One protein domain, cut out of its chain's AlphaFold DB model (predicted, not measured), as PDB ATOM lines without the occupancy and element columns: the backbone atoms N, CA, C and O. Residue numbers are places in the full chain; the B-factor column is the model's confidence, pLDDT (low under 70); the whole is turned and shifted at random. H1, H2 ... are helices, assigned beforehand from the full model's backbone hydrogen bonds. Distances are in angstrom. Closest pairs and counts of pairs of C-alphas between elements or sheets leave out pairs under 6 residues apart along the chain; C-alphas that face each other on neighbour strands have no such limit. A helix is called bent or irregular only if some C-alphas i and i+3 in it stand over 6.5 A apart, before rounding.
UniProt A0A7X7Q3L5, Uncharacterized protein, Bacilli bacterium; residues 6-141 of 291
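What this domain is: This is residues 6 to 141 of the 291 residues of an uncharacterized protein of Bacilli bacterium (UniProt A0A7X7Q3L5). Three long helices, H2, H3 and H7, run nearly along one another as a small bundle, their centres making a triangle, and H6 crosses H3 and H7 at a steep angle on the side away from H2. H5 crosses near the end of the bundle where H3 and H7 finish, the short H4 packs on H3 and H6, the short H1 sits by the beginning of H2 and packs on H7, and the tail after H7 folds back so that the two printed ends come near. The printed part has 136 residues with seven named helices, H1 to H7 in order along the chain, and no named strand; its class is all helix. It is compact, with a radius of gyration of the C-alphas of 14.3 A, and rounded in outline, spanning 42 by 33 by 25 A.

Where its parts are: The printed part begins at Asp 6, and H1 takes residues 9 to 13, with C-alpha 9 at (34.087, -4.342, -30.677) and 6.7 A from first to last C-alpha. H2, residues 15 to 29, is 21.6 A long. H3, residues 34 to 54, is 30.0 A long and begins with C-alpha 34 at (54.791, -15.202, -25.222). H4 is residues 63 to 66, 5.2 A. H5, residues 70 to 79, measures 13.0 A and is neither bent nor irregular, but only just: C-alphas 76 and 79 are 6.1 A apart. H6, residues 85 to 100, is 23.5 A long. H7, residues 108 to 130, is the longest helix at 32.1 A and ends with C-alpha 130 at (24.484, -6.493, -26.442).

How they stand to each other: H3 is the hub and touches four helices. It forms a helical hairpin with H2: they touch at a shallow tilt of 12 degrees, opposite ways, and their closest C-alphas, those of Ala 27 and Val 35, are 4.9 A apart. H3 touches H7 at a shallow tilt of 15 degrees, the same way, with the closest C-alphas, Leu 43 and Ile 118, 7.4 A apart. H2 and H7 are near each other. H6 touches H3 at a steep tilt of 49 degrees, opposite ways; here H3 uses residues 34 to 40 alone, and the closest C-alphas, Leu 37 and Gly 95, are 4.2 A apart. H6 touches H7 at a steep tilt of 54 degrees, opposite ways, closest at the C-alphas of Ile 91 and Cys 114, 6.3 A. H4 touches H3, closest at the C-alphas of Glu 44 and Leu 63, 4.9 A, and H4 and H6 only just touch, with 3 pairs of C-alphas within 8 A, the closest being Gly 64 and Asn 92 at 6.5 A. H5 is close to H3 but not clearly touching, about perpendicular at 83 degrees, with the C-alphas of Phe 47 and Ile 72 closest at 7.7 A. H1 and H2 touch only at the corner, closest at the C-alphas of Leu 10 and Phe 18, 5.2 A. H1 touches H7, closest at the C-alphas of Leu 13 and Phe 126, 6.2 A. H2 and H6 are apart. In H1, H2, H3, H5, H6 and H7 every O i to N i+4 pair is within hydrogen-bond range; H4 is too short for such a pair, and its 1 O i to N i+3 pair is within range.

The domain as a whole: The two C-alphas farthest apart, those of Leu 103 and Lys 131, are 43.4 A apart, while the C-alphas of Asp 6 and Asn 141 are 7.3 A apart. The printed part has no cut and no long link; those from H3 to H4 and from H6 to H7 are short, the others tight. The mean pLDDT of the printed part is 88.5, and it is under 70 at residue 31, residues 101 to 103 and residues 133 to 136.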
ATOM      1  N   ASP A   6      39.044  -5.807 -36.605       87.44
ATOM      2  CA  ASP A   6      38.080  -6.869 -36.314       87.44
ATOM      3  C   ASP A   6      37.812  -7.057 -34.813       87.44
ATOM      4  O   ASP A   6      36.764  -7.586 -34.452       87.44
ATOM      5  N   PHE A   7      38.724  -6.625 -33.936       90.75
ATOM      6  CA  PHE A   7      38.591  -6.724 -32.476       90.75
ATOM      7  C   PHE A   7      38.166  -5.414 -31.796       90.75
ATOM      8  O   PHE A   7      38.051  -5.382 -30.572       90.75
ATOM      9  N   LEU A   8      37.886  -4.342 -32.551       89.12
ATOM     10  CA  LEU A   8      37.476  -3.051 -31.973       89.12
ATOM     11  C   LEU A   8      36.174  -3.135 -31.169       89.12
ATOM     12  O   LEU A   8      35.998  -2.384 -30.218       89.12
ATOM     13  N   PHE A   9      35.302  -4.104 -31.466       89.44
ATOM     14  CA  PHE A   9      34.087  -4.342 -30.677       89.44
ATOM     15  C   PHE A   9      34.376  -4.658 -29.196       89.44
ATOM     16  O   PHE A   9      33.479  -4.574 -28.360       89.44
ATOM     17  N   LEU A  10      35.610  -5.042 -28.849       91.06
ATOM     18  CA  LEU A  10      36.003  -5.247 -27.457       91.06
ATOM     19  C   LEU A  10      36.033  -3.949 -26.646       91.06
ATOM     20  O   LEU A  10      35.805  -4.027 -25.444       91.06
ATOM     21  N   GLU A  11      36.274  -2.790 -27.270       88.81
ATOM     22  CA  GLU A  11      36.220  -1.484 -26.586       88.81
ATOM     23  C   GLU A  11      34.828  -1.240 -25.988       88.81
ATOM     24  O   GLU A  11      34.689  -0.741 -24.877       88.81
ATOM     25  N   GLU A  12      33.782  -1.679 -26.687       87.25
ATOM     26  CA  GLU A  12      32.402  -1.601 -26.203       87.25
ATOM     27  C   GLU A  12      32.079  -2.676 -25.147       87.25
ATOM     28  O   GLU A  12      31.123  -2.537 -24.382       87.25
ATOM     29  N   LEU A  13      32.860  -3.763 -25.087       88.06
ATOM     30  CA  LEU A  13      32.645  -4.856 -24.138       88.06
ATOM     31  C   LEU A  13      33.264  -4.568 -22.768       88.06
ATOM     32  O   LEU A  13      32.579  -4.670 -21.745       88.06
ATOM     33  N   ASP A  14      34.569  -4.291 -22.763       91.44
ATOM     34  CA  ASP A  14      35.394  -4.038 -21.584       91.44
ATOM     35  C   ASP A  14      36.778  -3.507 -22.007       91.44
ATOM     36  O   ASP A  14      37.529  -4.179 -22.719       91.44
ATOM     37  N   ASP A  15      37.143  -2.319 -21.517       89.88
ATOM     38  CA  ASP A  15      38.419  -1.666 -21.848       89.88
ATOM     39  C   ASP A  15      39.647  -2.522 -21.493       89.88
ATOM     40  O   ASP A  15      40.676  -2.455 -22.172       89.88
ATOM     41  N   ASP A  16      39.579  -3.312 -20.413       91.81
ATOM     42  CA  ASP A  16      40.694  -4.173 -20.011       91.81
ATOM     43  C   ASP A  16      40.854  -5.341 -20.988       91.81
ATOM     44  O   ASP A  16      41.975  -5.628 -21.410       91.81
ATOM     45  N   LEU A  17      39.755  -5.950 -21.451       92.81
ATOM     46  CA  LEU A  17      39.805  -6.967 -22.507       92.81
ATOM     47  C   LEU A  17      40.438  -6.444 -23.792       92.81
ATOM     48  O   LEU A  17      41.295  -7.123 -24.364       92.81
ATOM     49  N   PHE A  18      40.079  -5.236 -24.228       93.81
ATOM     50  CA  PHE A  18      40.696  -4.656 -25.418       93.81
ATOM     51  C   PHE A  18      42.203  -4.430 -25.230       93.81
ATOM     52  O   PHE A  18      42.998  -4.815 -26.092       93.81
ATOM     53  N   LYS A  19      42.632  -3.918 -24.068       93.88
ATOM     54  CA  LYS A  19      44.064  -3.796 -23.731       93.88
ATOM     55  C   LYS A  19      44.775  -5.147 -23.736       93.88
ATOM     56  O   LYS A  19      45.877  -5.257 -24.268       93.88
ATOM     57  N   ARG A  20      44.160  -6.200 -23.188       94.38
ATOM     58  CA  ARG A  20      44.729  -7.560 -23.220       94.38
ATOM     59  C   ARG A  20      44.883  -8.082 -24.641       94.38
ATOM     60  O   ARG A  20      45.894  -8.707 -24.946       94.38
ATOM     61  N   TYR A  21      43.925  -7.796 -25.515       94.94
ATOM     62  CA  TYR A  21      44.041  -8.137 -26.926       94.94
ATOM     63  C   TYR A  21      45.195  -7.379 -27.609       94.94
ATOM     64  O   TYR A  21      45.987  -7.988 -28.327       94.94
ATOM     65  N   GLN A  22      45.385  -6.089 -27.317       93.06
ATOM     66  CA  GLN A  22      46.528  -5.327 -27.841       93.06
ATOM     67  C   GLN A  22      47.883  -5.939 -27.438       93.06
ATOM     68  O   GLN A  22      48.818  -5.924 -28.237       93.06
ATOM     69  N   MET A  23      47.985  -6.544 -26.248       92.88
ATOM     70  CA  MET A  23      49.195  -7.268 -25.829       92.88
ATOM     71  C   MET A  23      49.454  -8.531 -26.670       92.88
ATOM     72  O   MET A  23      50.611  -8.901 -26.871       92.88
ATOM     73  N   ILE A  24      48.407  -9.190 -27.187       93.56
ATOM     74  CA  ILE A  24      48.549 -10.306 -28.139       93.56
ATOM     75  C   ILE A  24      49.137  -9.786 -29.457       93.56
ATOM     76  O   ILE A  24      50.103 -10.360 -29.957       93.56
ATOM     77  N   GLU A  25      48.596  -8.688 -29.993       90.62
ATOM     78  CA  GLU A  25      49.098  -8.054 -31.222       90.62
ATOM     79  C   GLU A  25      50.563  -7.625 -31.083       90.62
ATOM     80  O   GLU A  25      51.373  -7.851 -31.979       90.62
ATOM     81  N   GLU A  26      50.926  -7.029 -29.948       88.94
ATOM     82  CA  GLU A  26      52.306  -6.639 -29.666       88.94
ATOM     83  C   GLU A  26      53.233  -7.858 -29.597       88.94
ATOM     84  O   GLU A  26      54.267  -7.886 -30.267       88.94
ATOM     85  N   ALA A  27      52.843  -8.901 -28.857       88.75
ATOM     86  CA  ALA A  27      53.627 -10.129 -28.756       88.75
ATOM     87  C   ALA A  27      53.818 -10.819 -30.119       88.75
ATOM     88  O   ALA A  27      54.899 -11.353 -30.385       88.75
ATOM     89  N   LEU A  28      52.810 -10.767 -30.996       88.56
ATOM     90  CA  LEU A  28      52.889 -11.303 -32.354       88.56
ATOM     91  C   LEU A  28      53.945 -10.585 -33.205       88.56
ATOM     92  O   LEU A  28      54.682 -11.249 -33.934       88.56
ATOM     93  N   ARG A  29      54.058  -9.251 -33.108       82.44
ATOM     94  CA  ARG A  29      55.032  -8.477 -33.906       82.44
ATOM     95  C   ARG A  29      56.470  -8.874 -33.616       82.44
ATOM     96  O   ARG A  29      57.283  -8.961 -34.526       82.44
ATOM     97  N   TYR A  30      56.768  -9.187 -32.362       75.06
ATOM     98  CA  TYR A  30      58.088  -9.673 -31.970       75.06
ATOM     99  C   TYR A  30      58.280 -11.171 -32.227       75.06
ATOM    100  O   TYR A  30      59.304 -11.724 -31.827       75.06
ATOM    101  N   ARG A  31      57.288 -11.845 -32.839       68.38
ATOM    102  CA  ARG A  31      57.192 -13.313 -32.954       68.38
ATOM    103  C   ARG A  31      57.503 -14.007 -31.644       68.38
ATOM    104  O   ARG A  31      58.122 -15.072 -31.596       68.38
ATOM    105  N   ASN A  32      57.119 -13.348 -30.563       70.50
ATOM    106  CA  ASN A  32      57.463 -13.824 -29.260       70.50
ATOM    107  C   ASN A  32      56.500 -14.954 -28.946       70.50
ATOM    108  O   ASN A  32      55.283 -14.792 -28.999       70.50
ATOM    109  N   CYS A  33      57.050 -16.100 -28.580       73.19
ATOM    110  CA  CYS A  33      56.288 -17.241 -28.105       73.19
ATOM    111  C   CYS A  33      55.423 -16.915 -26.877       73.19
ATOM    112  O   CYS A  33      54.452 -17.612 -26.582       73.19
ATOM    113  N   THR A  34      55.700 -15.792 -26.206       85.75
ATOM    114  CA  THR A  34      54.791 -15.202 -25.222       85.75
ATOM    115  C   THR A  34      53.424 -14.835 -25.795       85.75
ATOM    116  O   THR A  34      52.530 -14.567 -25.005       85.75
ATOM    117  N   VAL A  35      53.213 -14.817 -27.114       91.06
ATOM    118  CA  VAL A  35      51.897 -14.572 -27.721       91.06
ATOM    119  C   VAL A  35      50.857 -15.579 -27.231       91.06
ATOM    120  O   VAL A  35      49.760 -15.175 -26.859       91.06
ATOM    121  N   PHE A  36      51.222 -16.856 -27.077       92.94
ATOM    122  CA  PHE A  36      50.333 -17.878 -26.513       92.94
ATOM    123  C   PHE A  36      50.075 -17.665 -25.014       92.94
ATOM    124  O   PHE A  36      48.977 -17.922 -24.524       92.94
ATOM    125  N   LEU A  37      51.054 -17.121 -24.285       92.31
ATOM    126  CA  LEU A  37      50.855 -16.691 -22.900       92.31
ATOM    127  C   LEU A  37      49.896 -15.490 -22.826       92.31
ATOM    128  O   LEU A  37      49.013 -15.476 -21.975       92.31
ATOM    129  N   GLN A  38      50.021 -14.508 -23.723       93.94
ATOM    130  CA  GLN A  38      49.095 -13.370 -23.785       93.94
ATOM    131  C   GLN A  38      47.679 -13.817 -24.166       93.94
ATOM    132  O   GLN A  38      46.712 -13.336 -23.587       93.94
ATOM    133  N   MET A  39      47.550 -14.796 -25.064       95.94
ATOM    134  CA  MET A  39      46.278 -15.443 -25.402       95.94
ATOM    135  C   MET A  39      45.635 -16.135 -24.195       95.94
ATOM    136  O   MET A  39      44.440 -15.960 -23.949       95.94
ATOM    137  N   GLN A  40      46.422 -16.872 -23.407       95.31
ATOM    138  CA  GLN A  40      45.956 -17.454 -22.149       95.31
ATOM    139  C   GLN A  40      45.467 -16.359 -21.192       95.31
ATOM    140  O   GLN A  40      44.341 -16.431 -20.706       95.31
ATOM    141  N   VAL A  41      46.282 -15.327 -20.953       94.56
ATOM    142  CA  VAL A  41      45.948 -14.215 -20.050       94.56
ATOM    143  C   VAL A  41      44.691 -13.479 -20.518       94.56
ATOM    144  O   VAL A  41      43.850 -13.131 -19.692       94.56
ATOM    145  N   TYR A  42      44.512 -13.270 -21.821       97.25
ATOM    146  CA  TYR A  42      43.293 -12.687 -22.374       97.25
ATOM    147  C   TYR A  42      42.053 -13.504 -21.994       97.25
ATOM    148  O   TYR A  42      41.091 -12.952 -21.461       97.25
ATOM    149  N   LEU A  43      42.086 -14.827 -22.190       97.00
ATOM    150  CA  LEU A  43      40.963 -15.700 -21.834       97.00
ATOM    151  C   LEU A  43      40.687 -15.707 -20.322       97.00
ATOM    152  O   LEU A  43      39.529 -15.769 -19.914       97.00
ATOM    153  N   GLU A  44      41.719 -15.585 -19.480       95.38
ATOM    154  CA  GLU A  44      41.537 -15.406 -18.030       95.38
ATOM    155  C   GLU A  44      40.735 -14.147 -17.716       95.38
ATOM    156  O   GLU A  44      39.843 -14.176 -16.871       95.38
ATOM    157  N   HIS A  45      41.035 -13.042 -18.396       95.19
ATOM    158  CA  HIS A  45      40.315 -11.787 -18.201       95.19
ATOM    159  C   HIS A  45      38.896 -11.872 -18.766       95.19
ATOM    160  O   HIS A  45      37.966 -11.395 -18.119       95.19
ATOM    161  N   LEU A  46      38.697 -12.566 -19.892       96.19
ATOM    162  CA  LEU A  46      37.367 -12.788 -20.461       96.19
ATOM    163  C   LEU A  46      36.472 -13.550 -19.480       96.19
ATOM    164  O   LEU A  46      35.344 -13.135 -19.216       96.19
ATOM    165  N   PHE A  47      36.976 -14.625 -18.875       95.44
ATOM    166  CA  PHE A  47      36.190 -15.387 -17.905       95.44
ATOM    167  C   PHE A  47      36.049 -14.691 -16.552       95.44
ATOM    168  O   PHE A  47      35.014 -14.861 -15.906       95.44
ATOM    169  N   LYS A  48      36.999 -13.842 -16.142       93.75
ATOM    170  CA  LYS A  48      36.808 -12.932 -14.997       93.75
ATOM    171  C   LYS A  48      35.678 -11.939 -15.259       93.75
ATOM    172  O   LYS A  48      34.822 -11.760 -14.392       93.75
ATOM    173  N   PHE A  49      35.640 -11.342 -16.449       93.50
ATOM    174  CA  PHE A  49      34.564 -10.450 -16.875       93.50
ATOM    175  C   PHE A  49      33.207 -11.165 -16.843       93.50
ATOM    176  O   PHE A  49      32.283 -10.684 -16.185       93.50
ATOM    177  N   VAL A  50      33.104 -12.346 -17.467       94.19
ATOM    178  CA  VAL A  50      31.874 -13.159 -17.462       94.19
ATOM    179  C   VAL A  50      31.460 -13.515 -16.036       94.19
ATOM    180  O   VAL A  50      30.319 -13.285 -15.655       94.19
ATOM    181  N   SER A  51      32.383 -14.001 -15.205       93.12
ATOM    182  CA  SER A  51      32.077 -14.383 -13.818       93.12
ATOM    183  C   SER A  51      31.531 -13.208 -13.011       93.12
ATOM    184  O   SER A  51      30.558 -13.363 -12.276       93.12
ATOM    185  N   LYS A  52      32.109 -12.015 -13.193       92.00
ATOM    186  CA  LYS A  52      31.639 -10.783 -12.552       92.00
ATOM    187  C   LYS A  52      30.251 -10.371 -13.048       92.00
ATOM    188  O   LYS A  52      29.423  -9.968 -12.238       92.00
ATOM    189  N   ARG A  53      29.994 -10.461 -14.356       92.19
ATOM    190  CA  ARG A  53      28.697 -10.116 -14.970       92.19
ATOM    191  C   ARG A  53      27.583 -11.077 -14.563       92.19
ATOM    192  O   ARG A  53      26.468 -10.634 -14.321       92.19
ATOM    193  N   GLU A  54      27.894 -12.363 -14.469       92.88
ATOM    194  CA  GLU A  54      26.938 -13.422 -14.137       92.88
ATOM    195  C   GLU A  54      26.775 -13.668 -12.631       92.88
ATOM    196  O   GLU A  54      25.910 -14.440 -12.219       92.88
ATOM    197  N   GLY A  55      27.604 -13.037 -11.795       90.56
ATOM    198  CA  GLY A  55      27.594 -13.249 -10.348       90.56
ATOM    199  C   GLY A  55      28.119 -14.626  -9.928       90.56
ATOM    200  O   GLY A  55      27.734 -15.140  -8.878       90.56
ATOM    201  N   TYR A  56      28.985 -15.249 -10.732       90.25
ATOM    202  CA  TYR A  56      29.607 -16.521 -10.375       90.25
ATOM    203  C   TYR A  56      30.675 -16.303  -9.300       90.25
ATOM    204  O   TYR A  56      31.644 -15.572  -9.507       90.25
ATOM    205  N   ASN A  57      30.528 -16.976  -8.158       82.06
ATOM    206  CA  ASN A  57      31.524 -16.942  -7.089       82.06
ATOM    207  C   ASN A  57      32.663 -17.929  -7.383       82.06
ATOM    208  O   ASN A  57      32.717 -19.026  -6.828       82.06
ATOM    209  N   ILE A  58      33.545 -17.549  -8.307       81.19
ATOM    210  CA  ILE A  58      34.707 -18.345  -8.704       81.19
ATOM    211  C   ILE A  58      35.948 -17.725  -8.060       81.19
ATOM    212  O   ILE A  58      36.432 -16.687  -8.498       81.19
ATOM    213  N   SER A  59      36.493 -18.372  -7.026       73.12
ATOM    214  CA  SER A  59      37.692 -17.919  -6.294       73.12
ATOM    215  C   SER A  59      39.007 -18.095  -7.070       73.12
ATOM    216  O   SER A  59      40.090 -18.011  -6.495       73.12
ATOM    217  N   GLN A  60      38.926 -18.433  -8.354       70.06
ATOM    218  CA  GLN A  60      40.034 -18.946  -9.145       70.06
ATOM    219  C   GLN A  60      40.705 -17.841  -9.969       70.06
ATOM    220  O   GLN A  60      40.055 -16.896 -10.416       70.06
ATOM    221  N   THR A  61      42.018 -17.962 -10.185       78.62
ATOM    222  CA  THR A  61      42.817 -16.912 -10.837       78.62
ATOM    223  C   THR A  61      43.363 -17.293 -12.208       78.62
ATOM    224  O   THR A  61      43.764 -16.383 -12.933       78.62
ATOM    225  N   THR A  62      43.390 -18.586 -12.560       91.00
ATOM    226  CA  THR A  62      44.022 -19.090 -13.794       91.00
ATOM    227  C   THR A  62      43.008 -19.605 -14.813       91.00
ATOM    228  O   THR A  62      41.897 -20.005 -14.458       91.00
ATOM    229  N   LEU A  63      43.398 -19.655 -16.090       92.31
ATOM    230  CA  LEU A  63      42.521 -20.139 -17.161       92.31
ATOM    231  C   LEU A  63      42.121 -21.597 -16.937       92.31
ATOM    232  O   LEU A  63      40.953 -21.952 -17.072       92.31
ATOM    233  N   GLY A  64      43.082 -22.440 -16.552       92.38
ATOM    234  CA  GLY A  64      42.842 -23.857 -16.288       92.38
ATOM    235  C   GLY A  64      41.787 -24.105 -15.209       92.38
ATOM    236  O   GLY A  64      41.085 -25.114 -15.266       92.38
ATOM    237  N   ASP A  65      41.646 -23.185 -14.259       91.44
ATOM    238  CA  ASP A  65      40.639 -23.270 -13.215       91.44
ATOM    239  C   ASP A  65      39.241 -22.917 -13.748       91.44
ATOM    240  O   ASP A  65      38.317 -23.727 -13.614       91.44
ATOM    241  N   PHE A  66      39.109 -21.789 -14.462       93.75
ATOM    242  CA  PHE A  66      37.858 -21.406 -15.132       93.75
ATOM    243  C   PHE A  66      37.366 -22.505 -16.076       93.75
ATOM    244  O   PHE A  66      36.183 -22.842 -16.080       93.75
ATOM    245  N   LEU A  67      38.279 -23.127 -16.828       93.00
ATOM    246  CA  LEU A  67      37.937 -24.194 -17.766       93.00
ATOM    247  C   LEU A  67      37.461 -25.489 -17.080       93.00
ATOM    248  O   LEU A  67      36.833 -26.337 -17.717       93.00
ATOM    249  N   LYS A  68      37.734 -25.680 -15.786       92.25
ATOM    250  CA  LYS A  68      37.209 -26.816 -15.010       92.25
ATOM    251  C   LYS A  68      35.836 -26.521 -14.410       92.25
ATOM    252  O   LYS A  68      35.092 -27.470 -14.164       92.25
ATOM    253  N   HIS A  69      35.491 -25.249 -14.221       93.00
ATOM    254  CA  HIS A  69      34.286 -24.823 -13.518       93.00
ATOM    255  C   HIS A  69      33.002 -25.082 -14.327       93.00
ATOM    256  O   HIS A  69      32.858 -24.615 -15.457       93.00
ATOM    257  N   THR A  70      32.030 -25.788 -13.737       91.75
ATOM    258  CA  THR A  70      30.779 -26.182 -14.418       91.75
ATOM    259  C   THR A  70      29.978 -24.977 -14.908       91.75
ATOM    260  O   THR A  70      29.594 -24.949 -16.067       91.75
ATOM    261  N   LEU A  71      29.837 -23.923 -14.090       92.88
ATOM    262  CA  LEU A  71      29.110 -22.707 -14.497       92.88
ATOM    263  C   LEU A  71      29.698 -22.033 -15.747       92.88
ATOM    264  O   LEU A  71      28.951 -21.503 -16.561       92.88
ATOM    265  N   ILE A  72      31.023 -22.076 -15.929       93.81
ATOM    266  CA  ILE A  72      31.674 -21.523 -17.125       93.81
ATOM    267  C   ILE A  72      31.392 -22.403 -18.341       93.81
ATOM    268  O   ILE A  72      31.098 -21.886 -19.416       93.81
ATOM    269  N   LYS A  73      31.436 -23.729 -18.178       92.94
ATOM    270  CA  LYS A  73      31.077 -24.669 -19.249       92.94
ATOM    271  C   LYS A  73      29.630 -24.488 -19.691       92.94
ATOM    272  O   LYS A  73      29.392 -24.401 -20.891       92.94
ATOM    273  N   ASP A  74      28.707 -24.384 -18.741       93.88
ATOM    274  CA  ASP A  74      27.279 -24.195 -19.003       93.88
ATOM    275  C   ASP A  74      27.010 -22.832 -19.643       93.88
ATOM    276  O   ASP A  74      26.232 -22.732 -20.588       93.88
ATOM    277  N   TYR A  75      27.695 -21.776 -19.192       94.88
ATOM    278  CA  TYR A  75      27.643 -20.473 -19.850       94.88
ATOM    279  C   TYR A  75      28.090 -20.578 -21.314       94.88
ATOM    280  O   TYR A  75      27.358 -20.166 -22.218       94.88
ATOM    281  N   CYS A  76      29.256 -21.181 -21.562       94.81
ATOM    282  CA  CYS A  76      29.783 -21.363 -22.909       94.81
ATOM    283  C   CYS A  76      28.814 -22.153 -23.795       94.81
ATOM    284  O   CYS A  76      28.436 -21.666 -24.855       94.81
ATOM    285  N   SER A  77      28.378 -23.336 -23.368       92.62
ATOM    286  CA  SER A  77      27.589 -24.245 -24.205       92.62
ATOM    287  C   SER A  77      26.123 -23.828 -24.344       92.62
ATOM    288  O   SER A  77      25.588 -23.881 -25.450       92.62
ATOM    289  N   LEU A  78      25.477 -23.389 -23.260       91.25
ATOM    290  CA  LEU A  78      24.030 -23.151 -23.229       91.25
ATOM    291  C   LEU A  78      23.657 -21.695 -23.500       91.25
ATOM    292  O   LEU A  78      22.623 -21.444 -24.112       91.25
ATOM    293  N   ARG A  79      24.459 -20.721 -23.043       90.75
ATOM    294  CA  ARG A  79      24.088 -19.296 -23.152       90.75
ATOM    295  C   ARG A  79      24.635 -18.620 -24.392       90.75
ATOM    296  O   ARG A  79      23.936 -17.812 -24.999       90.75
ATOM    297  N   ILE A  80      25.880 -18.922 -24.746       92.75
ATOM    298  CA  ILE A  80      26.542 -18.314 -25.906       92.75
ATOM    299  C   ILE A  80      26.761 -19.308 -27.058       92.75
ATOM    300  O   ILE A  80      27.302 -18.941 -28.108       92.75
ATOM    301  N   GLU A  81      26.314 -20.560 -26.889       91.94
ATOM    302  CA  GLU A  81      26.379 -21.649 -27.875       91.94
ATOM    303  C   GLU A  81      27.805 -21.907 -28.406       91.94
ATOM    304  O   GLU A  81      28.018 -22.156 -29.596       91.94
ATOM    305  N   PHE A  82      28.824 -21.737 -27.569       93.19
ATOM    306  CA  PHE A  82      30.222 -22.003 -27.888       93.19
ATOM    307  C   PHE A  82      30.570 -23.459 -27.551       93.19
ATOM    308  O   PHE A  82      30.716 -23.819 -26.384       93.19
ATOM    309  N   MET A  83      30.717 -24.293 -28.585       89.31
ATOM    310  CA  MET A  83      30.957 -25.740 -28.443       89.31
ATOM    311  C   MET A  83      32.442 -26.131 -28.493       89.31
ATOM    312  O   MET A  83      32.803 -27.253 -28.150       89.31
ATOM    313  N   ASN A  84      33.326 -25.200 -28.855       90.19
ATOM    314  CA  ASN A  84      34.751 -25.449 -29.086       90.19
ATOM    315  C   ASN A  84      35.585 -25.412 -27.791       90.19
ATOM    316  O   ASN A  84      36.676 -24.844 -27.732       90.19
ATOM    317  N   PHE A  85      35.065 -25.994 -26.710       90.44
ATOM    318  CA  PHE A  85      35.677 -25.876 -25.385       90.44
ATOM    319  C   PHE A  85      37.048 -26.564 -25.289       90.44
ATOM    320  O   PHE A  85      37.916 -26.117 -24.539       90.44
ATOM    321  N   ASP A  86      37.281 -27.618 -26.074       91.88
ATOM    322  CA  ASP A  86      38.587 -28.283 -26.129       91.88
ATOM    323  C   ASP A  86      39.671 -27.399 -26.757       91.88
ATOM    324  O   ASP A  86      40.811 -27.429 -26.300       91.88
ATOM    325  N   GLN A  87      39.312 -26.512 -27.691       94.00
ATOM    326  CA  GLN A  87      40.258 -25.547 -28.260       94.00
ATOM    327  C   GLN A  87      40.700 -24.499 -27.221       94.00
ATOM    328  O   GLN A  87      41.840 -24.042 -27.239       94.00
ATOM    329  N   LEU A  88      39.853 -24.162 -26.239       95.56
ATOM    330  CA  LEU A  88      40.269 -23.314 -25.112       95.56
ATOM    331  C   LEU A  88      41.276 -24.024 -24.197       95.56
ATOM    332  O   LEU A  88      42.189 -23.391 -23.664       95.56
ATOM    333  N   LYS A  89      41.127 -25.344 -24.009       94.50
ATOM    334  CA  LYS A  89      42.101 -26.147 -23.254       94.50
ATOM    335  C   LYS A  89      43.433 -26.236 -23.991       94.50
ATOM    336  O   LYS A  89      44.471 -26.202 -23.337       94.50
ATOM    337  N   GLU A  90      43.400 -26.325 -25.318       94.50
ATOM    338  CA  GLU A  90      44.594 -26.297 -26.165       94.50
ATOM    339  C   GLU A  90      45.354 -24.976 -25.992       94.50
ATOM    340  O   GLU A  90      46.534 -25.004 -25.648       94.50
ATOM    341  N   ILE A  91      44.667 -23.829 -26.061       94.75
ATOM    342  CA  ILE A  91      45.272 -22.510 -25.789       94.75
ATOM    343  C   ILE A  91      45.896 -22.463 -24.387       94.75
ATOM    344  O   ILE A  91      47.023 -21.996 -24.222       94.75
ATOM    345  N   ASN A  92      45.201 -22.984 -23.368       94.69
ATOM    346  CA  ASN A  92      45.746 -23.070 -22.011       94.69
ATOM    347  C   ASN A  92      46.995 -23.967 -21.937       94.69
ATOM    348  O   ASN A  92      47.939 -23.659 -21.212       94.69
ATOM    349  N   SER A  93      47.020 -25.082 -22.666       92.81
ATOM    350  CA  SER A  93      48.187 -25.965 -22.733       92.81
ATOM    351  C   SER A  93      49.374 -25.254 -23.377       92.81
ATOM    352  O   SER A  93      50.464 -25.254 -22.807       92.81
ATOM    353  N   LEU A  94      49.157 -24.584 -24.512       90.88
ATOM    354  CA  LEU A  94      50.189 -23.821 -25.210       90.88
ATOM    355  C   LEU A  94      50.743 -22.700 -24.335       90.88
ATOM    356  O   LEU A  94      51.955 -22.622 -24.140       90.88
ATOM    357  N   GLY A  95      49.878 -21.892 -23.722       89.94
ATOM    358  CA  GLY A  95      50.306 -20.842 -22.800       89.94
ATOM    359  C   GLY A  95      51.192 -21.378 -21.666       89.94
ATOM    360  O   GLY A  95      52.250 -20.808 -21.394       89.94
ATOM    361  N   ASN A  96      50.845 -22.529 -21.076       89.56
ATOM    362  CA  ASN A  96      51.661 -23.169 -20.040       89.56
ATOM    363  C   ASN A  96      52.991 -23.728 -20.575       89.56
ATOM    364  O   ASN A  96      54.019 -23.570 -19.916       89.56
ATOM    365  N   ILE A  97      53.007 -24.338 -21.763       86.94
ATOM    366  CA  ILE A  97      54.241 -24.821 -22.403       86.94
ATOM    367  C   ILE A  97      55.206 -23.651 -22.620       86.94
ATOM    368  O   ILE A  97      56.334 -23.674 -22.128       86.94
ATOM    369  N   TYR A  98      54.743 -22.582 -23.270       81.94
ATOM    370  CA  TYR A  98      55.570 -21.421 -23.602       81.94
ATOM    371  C   TYR A  98      55.937 -20.561 -22.381       81.94
ATOM    372  O   TYR A  98      56.967 -19.884 -22.389       81.94
ATOM    373  N   LYS A  99      55.163 -20.631 -21.287       81.19
ATOM    374  CA  LYS A  99      55.533 -20.051 -19.984       81.19
ATOM    375  C   LYS A  99      56.808 -20.679 -19.413       81.19
ATOM    376  O   LYS A  99      57.600 -19.977 -18.784       81.19
ATOM    377  N   HIS A 100      57.007 -21.980 -19.623       73.44
ATOM    378  CA  HIS A 100      58.128 -22.740 -19.063       73.44
ATOM    379  C   HIS A 100      59.248 -23.027 -20.078       73.44
ATOM    380  O   HIS A 100      60.385 -23.263 -19.672       73.44
ATOM    381  N   GLN A 101      58.965 -22.956 -21.383       68.81
ATOM    382  CA  GLN A 101      59.901 -23.255 -22.469       68.81
ATOM    383  C   GLN A 101      59.972 -22.086 -23.465       68.81
ATOM    384  O   GLN A 101      59.238 -22.025 -24.447       68.81
ATOM    385  N   LYS A 102      60.895 -21.145 -23.223       61.09
ATOM    386  CA  LYS A 102      61.047 -19.905 -24.016       61.09
ATOM    387  C   LYS A 102      61.660 -20.089 -25.419       61.09
ATOM    388  O   LYS A 102      61.820 -19.098 -26.121       61.09
ATOM    389  N   LEU A 103      62.048 -21.307 -25.804       63.72
ATOM    390  CA  LEU A 103      62.874 -21.586 -26.996       63.72
ATOM    391  C   LEU A 103      62.159 -22.380 -28.100       63.72
ATOM    392  O   LEU A 103      62.798 -22.822 -29.049       63.72
ATOM    393  N   LEU A 104      60.851 -22.590 -27.983       70.19
ATOM    394  CA  LEU A 104      60.083 -23.240 -29.043       70.19
ATOM    395  C   LEU A 104      59.941 -22.297 -30.254       70.19
ATOM    396  O   LEU A 104      59.834 -21.088 -30.066       70.19
ATOM    397  N   PRO A 105      59.966 -22.809 -31.494       75.38
ATOM    398  CA  PRO A 105      59.750 -21.982 -32.674       75.38
ATOM    399  C   PRO A 105      58.291 -21.513 -32.743       75.38
ATOM    400  O   PRO A 105      57.369 -22.297 -32.529       75.38
ATOM    401  N   PHE A 106      58.078 -20.241 -33.088       83.62
ATOM    402  CA  PHE A 106      56.736 -19.704 -33.308       83.62
ATOM    403  C   PHE A 106      56.059 -20.401 -34.498       83.62
ATOM    404  O   PHE A 106      56.606 -20.429 -35.603       83.62
ATOM    405  N   ASN A 107      54.851 -20.921 -34.280       86.81
ATOM    406  CA  ASN A 107      54.048 -21.586 -35.298       86.81
ATOM    407  C   ASN A 107      52.844 -20.714 -35.697       86.81
ATOM    408  O   ASN A 107      51.921 -20.508 -34.907       86.81
ATOM    409  N   ILE A 108      52.851 -20.218 -36.940       86.50
ATOM    410  CA  ILE A 108      51.785 -19.360 -37.478       86.50
ATOM    411  C   ILE A 108      50.436 -20.078 -37.539       86.50
ATOM    412  O   ILE A 108      49.434 -19.502 -37.138       86.50
ATOM    413  N   GLU A 109      50.398 -21.331 -37.985       89.50
ATOM    414  CA  GLU A 109      49.146 -22.085 -38.121       89.50
ATOM    415  C   GLU A 109      48.490 -22.312 -36.756       89.50
ATOM    416  O   GLU A 109      47.273 -22.228 -36.603       89.50
ATOM    417  N   GLU A 110      49.312 -22.559 -35.738       90.44
ATOM    418  CA  GLU A 110      48.865 -22.689 -34.355       90.44
ATOM    419  C   GLU A 110      48.348 -21.357 -33.799       90.44
ATOM    420  O   GLU A 110      47.274 -21.311 -33.195       90.44
ATOM    421  N   PHE A 111      49.047 -20.253 -34.078       92.38
ATOM    422  CA  PHE A 111      48.578 -18.912 -33.737       92.38
ATOM    423  C   PHE A 111      47.234 -18.586 -34.406       92.38
ATOM    424  O   PHE A 111      46.316 -18.144 -33.715       92.38
ATOM    425  N   ILE A 112      47.087 -18.834 -35.714       92.62
ATOM    426  CA  ILE A 112      45.855 -18.560 -36.472       92.62
ATOM    427  C   ILE A 112      44.678 -19.354 -35.897       92.62
ATOM    428  O   ILE A 112      43.601 -18.795 -35.673       92.62
ATOM    429  N   LYS A 113      44.886 -20.635 -35.572       93.75
ATOM    430  CA  LYS A 113      43.874 -21.452 -34.886       93.75
ATOM    431  C   LYS A 113      43.467 -20.833 -33.550       93.75
ATOM    432  O   LYS A 113      42.276 -20.670 -33.294       93.75
ATOM    433  N   CYS A 114      44.432 -20.438 -32.722       94.94
ATOM    434  CA  CYS A 114      44.160 -19.870 -31.403       94.94
ATOM    435  C   CYS A 114      43.443 -18.512 -31.479       94.94
ATOM    436  O   CYS A 114      42.472 -18.286 -30.753       94.94
ATOM    437  N   ILE A 115      43.880 -17.607 -32.362       94.88
ATOM    438  CA  ILE A 115      43.270 -16.276 -32.481       94.88
ATOM    439  C   ILE A 115      41.853 -16.355 -33.053       94.88
ATOM    440  O   ILE A 115      40.986 -15.604 -32.608       94.88
ATOM    441  N   ARG A 116      41.574 -17.314 -33.950       94.94
ATOM    442  CA  ARG A 116      40.215 -17.598 -34.434       94.94
ATOM    443  C   ARG A 116      39.290 -17.983 -33.282       94.94
ATOM    444  O   ARG A 116      38.197 -17.441 -33.162       94.94
ATOM    445  N   VAL A 117      39.751 -18.863 -32.395       96.00
ATOM    446  CA  VAL A 117      38.991 -19.306 -31.217       96.00
ATOM    447  C   VAL A 117      38.726 -18.150 -30.258       96.00
ATOM    448  O   VAL A 117      37.592 -17.968 -29.813       96.00
ATOM    449  N   ILE A 118      39.750 -17.339 -29.977       96.44
ATOM    450  CA  ILE A 118      39.638 -16.133 -29.145       96.44
ATOM    451  C   ILE A 118      38.631 -15.153 -29.738       96.44
ATOM    452  O   ILE A 118      37.768 -14.641 -29.023       96.44
ATOM    453  N   TYR A 119      38.715 -14.911 -31.040       95.31
ATOM    454  CA  TYR A 119      37.786 -14.053 -31.754       95.31
ATOM    455  C   TYR A 119      36.346 -14.583 -31.646       95.31
ATOM    456  O   TYR A 119      35.433 -13.847 -31.267       95.31
ATOM    457  N   GLU A 120      36.135 -15.875 -31.907       94.25
ATOM    458  CA  GLU A 120      34.812 -16.503 -31.890       94.25
ATOM    459  C   GLU A 120      34.130 -16.432 -30.523       94.25
ATOM    460  O   GLU A 120      32.955 -16.052 -30.449       94.25
ATOM    461  N   ILE A 121      34.843 -16.784 -29.446       95.31
ATOM    462  CA  ILE A 121      34.281 -16.727 -28.093       95.31
ATOM    463  C   ILE A 121      34.000 -15.284 -27.678       95.31
ATOM    464  O   ILE A 121      32.922 -15.001 -27.159       95.31
ATOM    465  N   SER A 122      34.908 -14.356 -27.982       95.00
ATOM    466  CA  SER A 122      34.748 -12.940 -27.638       95.00
ATOM    467  C   SER A 122      33.547 -12.324 -28.348       95.00
ATOM    468  O   SER A 122      32.729 -11.655 -27.722       95.00
ATOM    469  N   ARG A 123      33.371 -12.633 -29.638       92.88
ATOM    470  CA  ARG A 123      32.205 -12.217 -30.424       92.88
ATOM    471  C   ARG A 123      30.901 -12.766 -29.846       92.88
ATOM    472  O   ARG A 123      29.898 -12.061 -29.783       92.88
ATOM    473  N   LYS A 124      30.892 -14.034 -29.429       92.75
ATOM    474  CA  LYS A 124      29.718 -14.680 -28.823       92.75
ATOM    475  C   LYS A 124      29.349 -14.058 -27.473       92.75
ATOM    476  O   LYS A 124      28.171 -13.793 -27.243       92.75
ATOM    477  N   VAL A 125      30.340 -13.764 -26.631       93.75
ATOM    478  CA  VAL A 125      30.154 -13.029 -25.368       93.75
ATOM    479  C   VAL A 125      29.611 -11.622 -25.633       93.75
ATOM    480  O   VAL A 125      28.627 -11.215 -25.016       93.75
ATOM    481  N   PHE A 126      30.192 -10.902 -26.594       92.69
ATOM    482  CA  PHE A 126      29.736  -9.567 -26.974       92.69
ATOM    483  C   PHE A 126      28.273  -9.559 -27.424       92.69
ATOM    484  O   PHE A 126      27.464  -8.805 -26.878       92.69
ATOM    485  N   ASN A 127      27.916 -10.441 -28.362       90.69
ATOM    486  CA  ASN A 127      26.555 -10.553 -28.885       90.69
ATOM    487  C   ASN A 127      25.541 -10.898 -27.787       90.69
ATOM    488  O   ASN A 127      24.427 -10.375 -27.809       90.69
ATOM    489  N   HIS A 128      25.923 -11.748 -26.827       91.38
ATOM    490  CA  HIS A 128      25.069 -12.108 -25.697       91.38
ATOM    491  C   HIS A 128      24.713 -10.887 -24.841       91.38
ATOM    492  O   HIS A 128      23.534 -10.650 -24.576       91.38
ATOM    493  N   TYR A 129      25.702 -10.074 -24.459       90.75
ATOM    494  CA  TYR A 129      25.460  -8.907 -23.603       90.75
ATOM    495  C   TYR A 129      24.816  -7.724 -24.333       90.75
ATOM    496  O   TYR A 129      24.037  -6.992 -23.723       90.75
ATOM    497  N   HIS A 130      25.061  -7.573 -25.635       87.88
ATOM    498  CA  HIS A 130      24.484  -6.493 -26.442       87.88
ATOM    499  C   HIS A 130      23.176  -6.882 -27.149       87.88
ATOM    500  O   HIS A 130      22.587  -6.059 -27.847       87.88
ATOM    501  N   LYS A 131      22.692  -8.121 -26.963       82.50
ATOM    502  CA  LYS A 131      21.471  -8.665 -27.595       82.50
ATOM    503  C   LYS A 131      21.452  -8.487 -29.120       82.50
ATOM    504  O   LYS A 131      20.397  -8.271 -29.718       82.50
ATOM    505  N   LEU A 132      22.620  -8.561 -29.752       74.06
ATOM    506  CA  LEU A 132      22.762  -8.347 -31.189       74.06
ATOM    507  C   LEU A 132      22.465  -9.636 -31.972       74.06
ATOM    508  O   LEU A 132      22.758 -10.735 -31.489       74.06
ATOM    509  N   PRO A 133      21.932  -9.534 -33.207       64.94
ATOM    510  CA  PRO A 133      21.845 -10.673 -34.114       64.94
ATOM    511  C   PRO A 133      23.227 -11.293 -34.356       64.94
ATOM    512  O   PRO A 133      24.241 -10.592 -34.368       64.94
ATOM    513  N   LYS A 134      23.270 -12.602 -34.644       59.19
ATOM    514  CA  LYS A 134      24.505 -13.396 -34.829       59.19
ATOM    515  C   LYS A 134      25.484 -12.859 -35.907       59.19
ATOM    516  O   LYS A 134      26.604 -13.358 -35.977       59.19
ATOM    517  N   HIS A 135      25.109 -11.853 -36.710       55.88
ATOM    518  CA  HIS A 135      25.834 -11.404 -37.911       55.88
ATOM    519  C   HIS A 135      26.302  -9.935 -37.929       55.88
ATOM    520  O   HIS A 135      26.707  -9.461 -38.986       55.88
ATOM    521  N   ASN A 136      26.303  -9.208 -36.807       68.75
ATOM    522  CA  ASN A 136      26.695  -7.786 -36.833       68.75
ATOM    523  C   ASN A 136      28.212  -7.523 -36.820       68.75
ATOM    524  O   ASN A 136      28.632  -6.419 -37.158       68.75
ATOM    525  N   ILE A 137      29.039  -8.514 -36.473       79.12
ATOM    526  CA  ILE A 137      30.501  -8.368 -36.450       79.12
ATOM    527  C   ILE A 137      31.097  -9.105 -37.654       79.12
ATOM    528  O   ILE A 137      30.837 -10.299 -37.848       79.12
ATOM    529  N   LYS A 138      31.895  -8.380 -38.450       82.62
ATOM    530  CA  LYS A 138      32.616  -8.902 -39.622       82.62
ATOM    531  C   LYS A 138      33.487 -10.101 -39.237       82.62
ATOM    532  O   LYS A 138      34.078 -10.053 -38.168       82.62
ATOM    533  N   PRO A 139      33.589 -11.149 -40.072       84.94
ATOM    534  CA  PRO A 139      34.451 -12.295 -39.785       84.94
ATOM    535  C   PRO A 139      35.920 -11.880 -39.665       84.94
ATOM    536  O   PRO A 139      36.342 -10.926 -40.313       84.94
ATOM    537  N   LEU A 140      36.683 -12.644 -38.881       88.94
ATOM    538  CA  LEU A 140      38.114 -12.426 -38.697       88.94
ATOM    539  C   LEU A 140      38.859 -12.482 -40.037       88.94
ATOM    540  O   LEU A 140      38.838 -13.497 -40.735       88.94
ATOM    541  N   ASN A 141      39.562 -11.408 -40.372       88.75
ATOM    542  CA  ASN A 141      40.461 -11.346 -41.506       88.75
ATOM    543  C   ASN A 141      41.801 -11.998 -41.154       88.75
ATOM    544  O   ASN A 141      42.744 -11.356 -40.694       88.75
TER     545      ASN A 141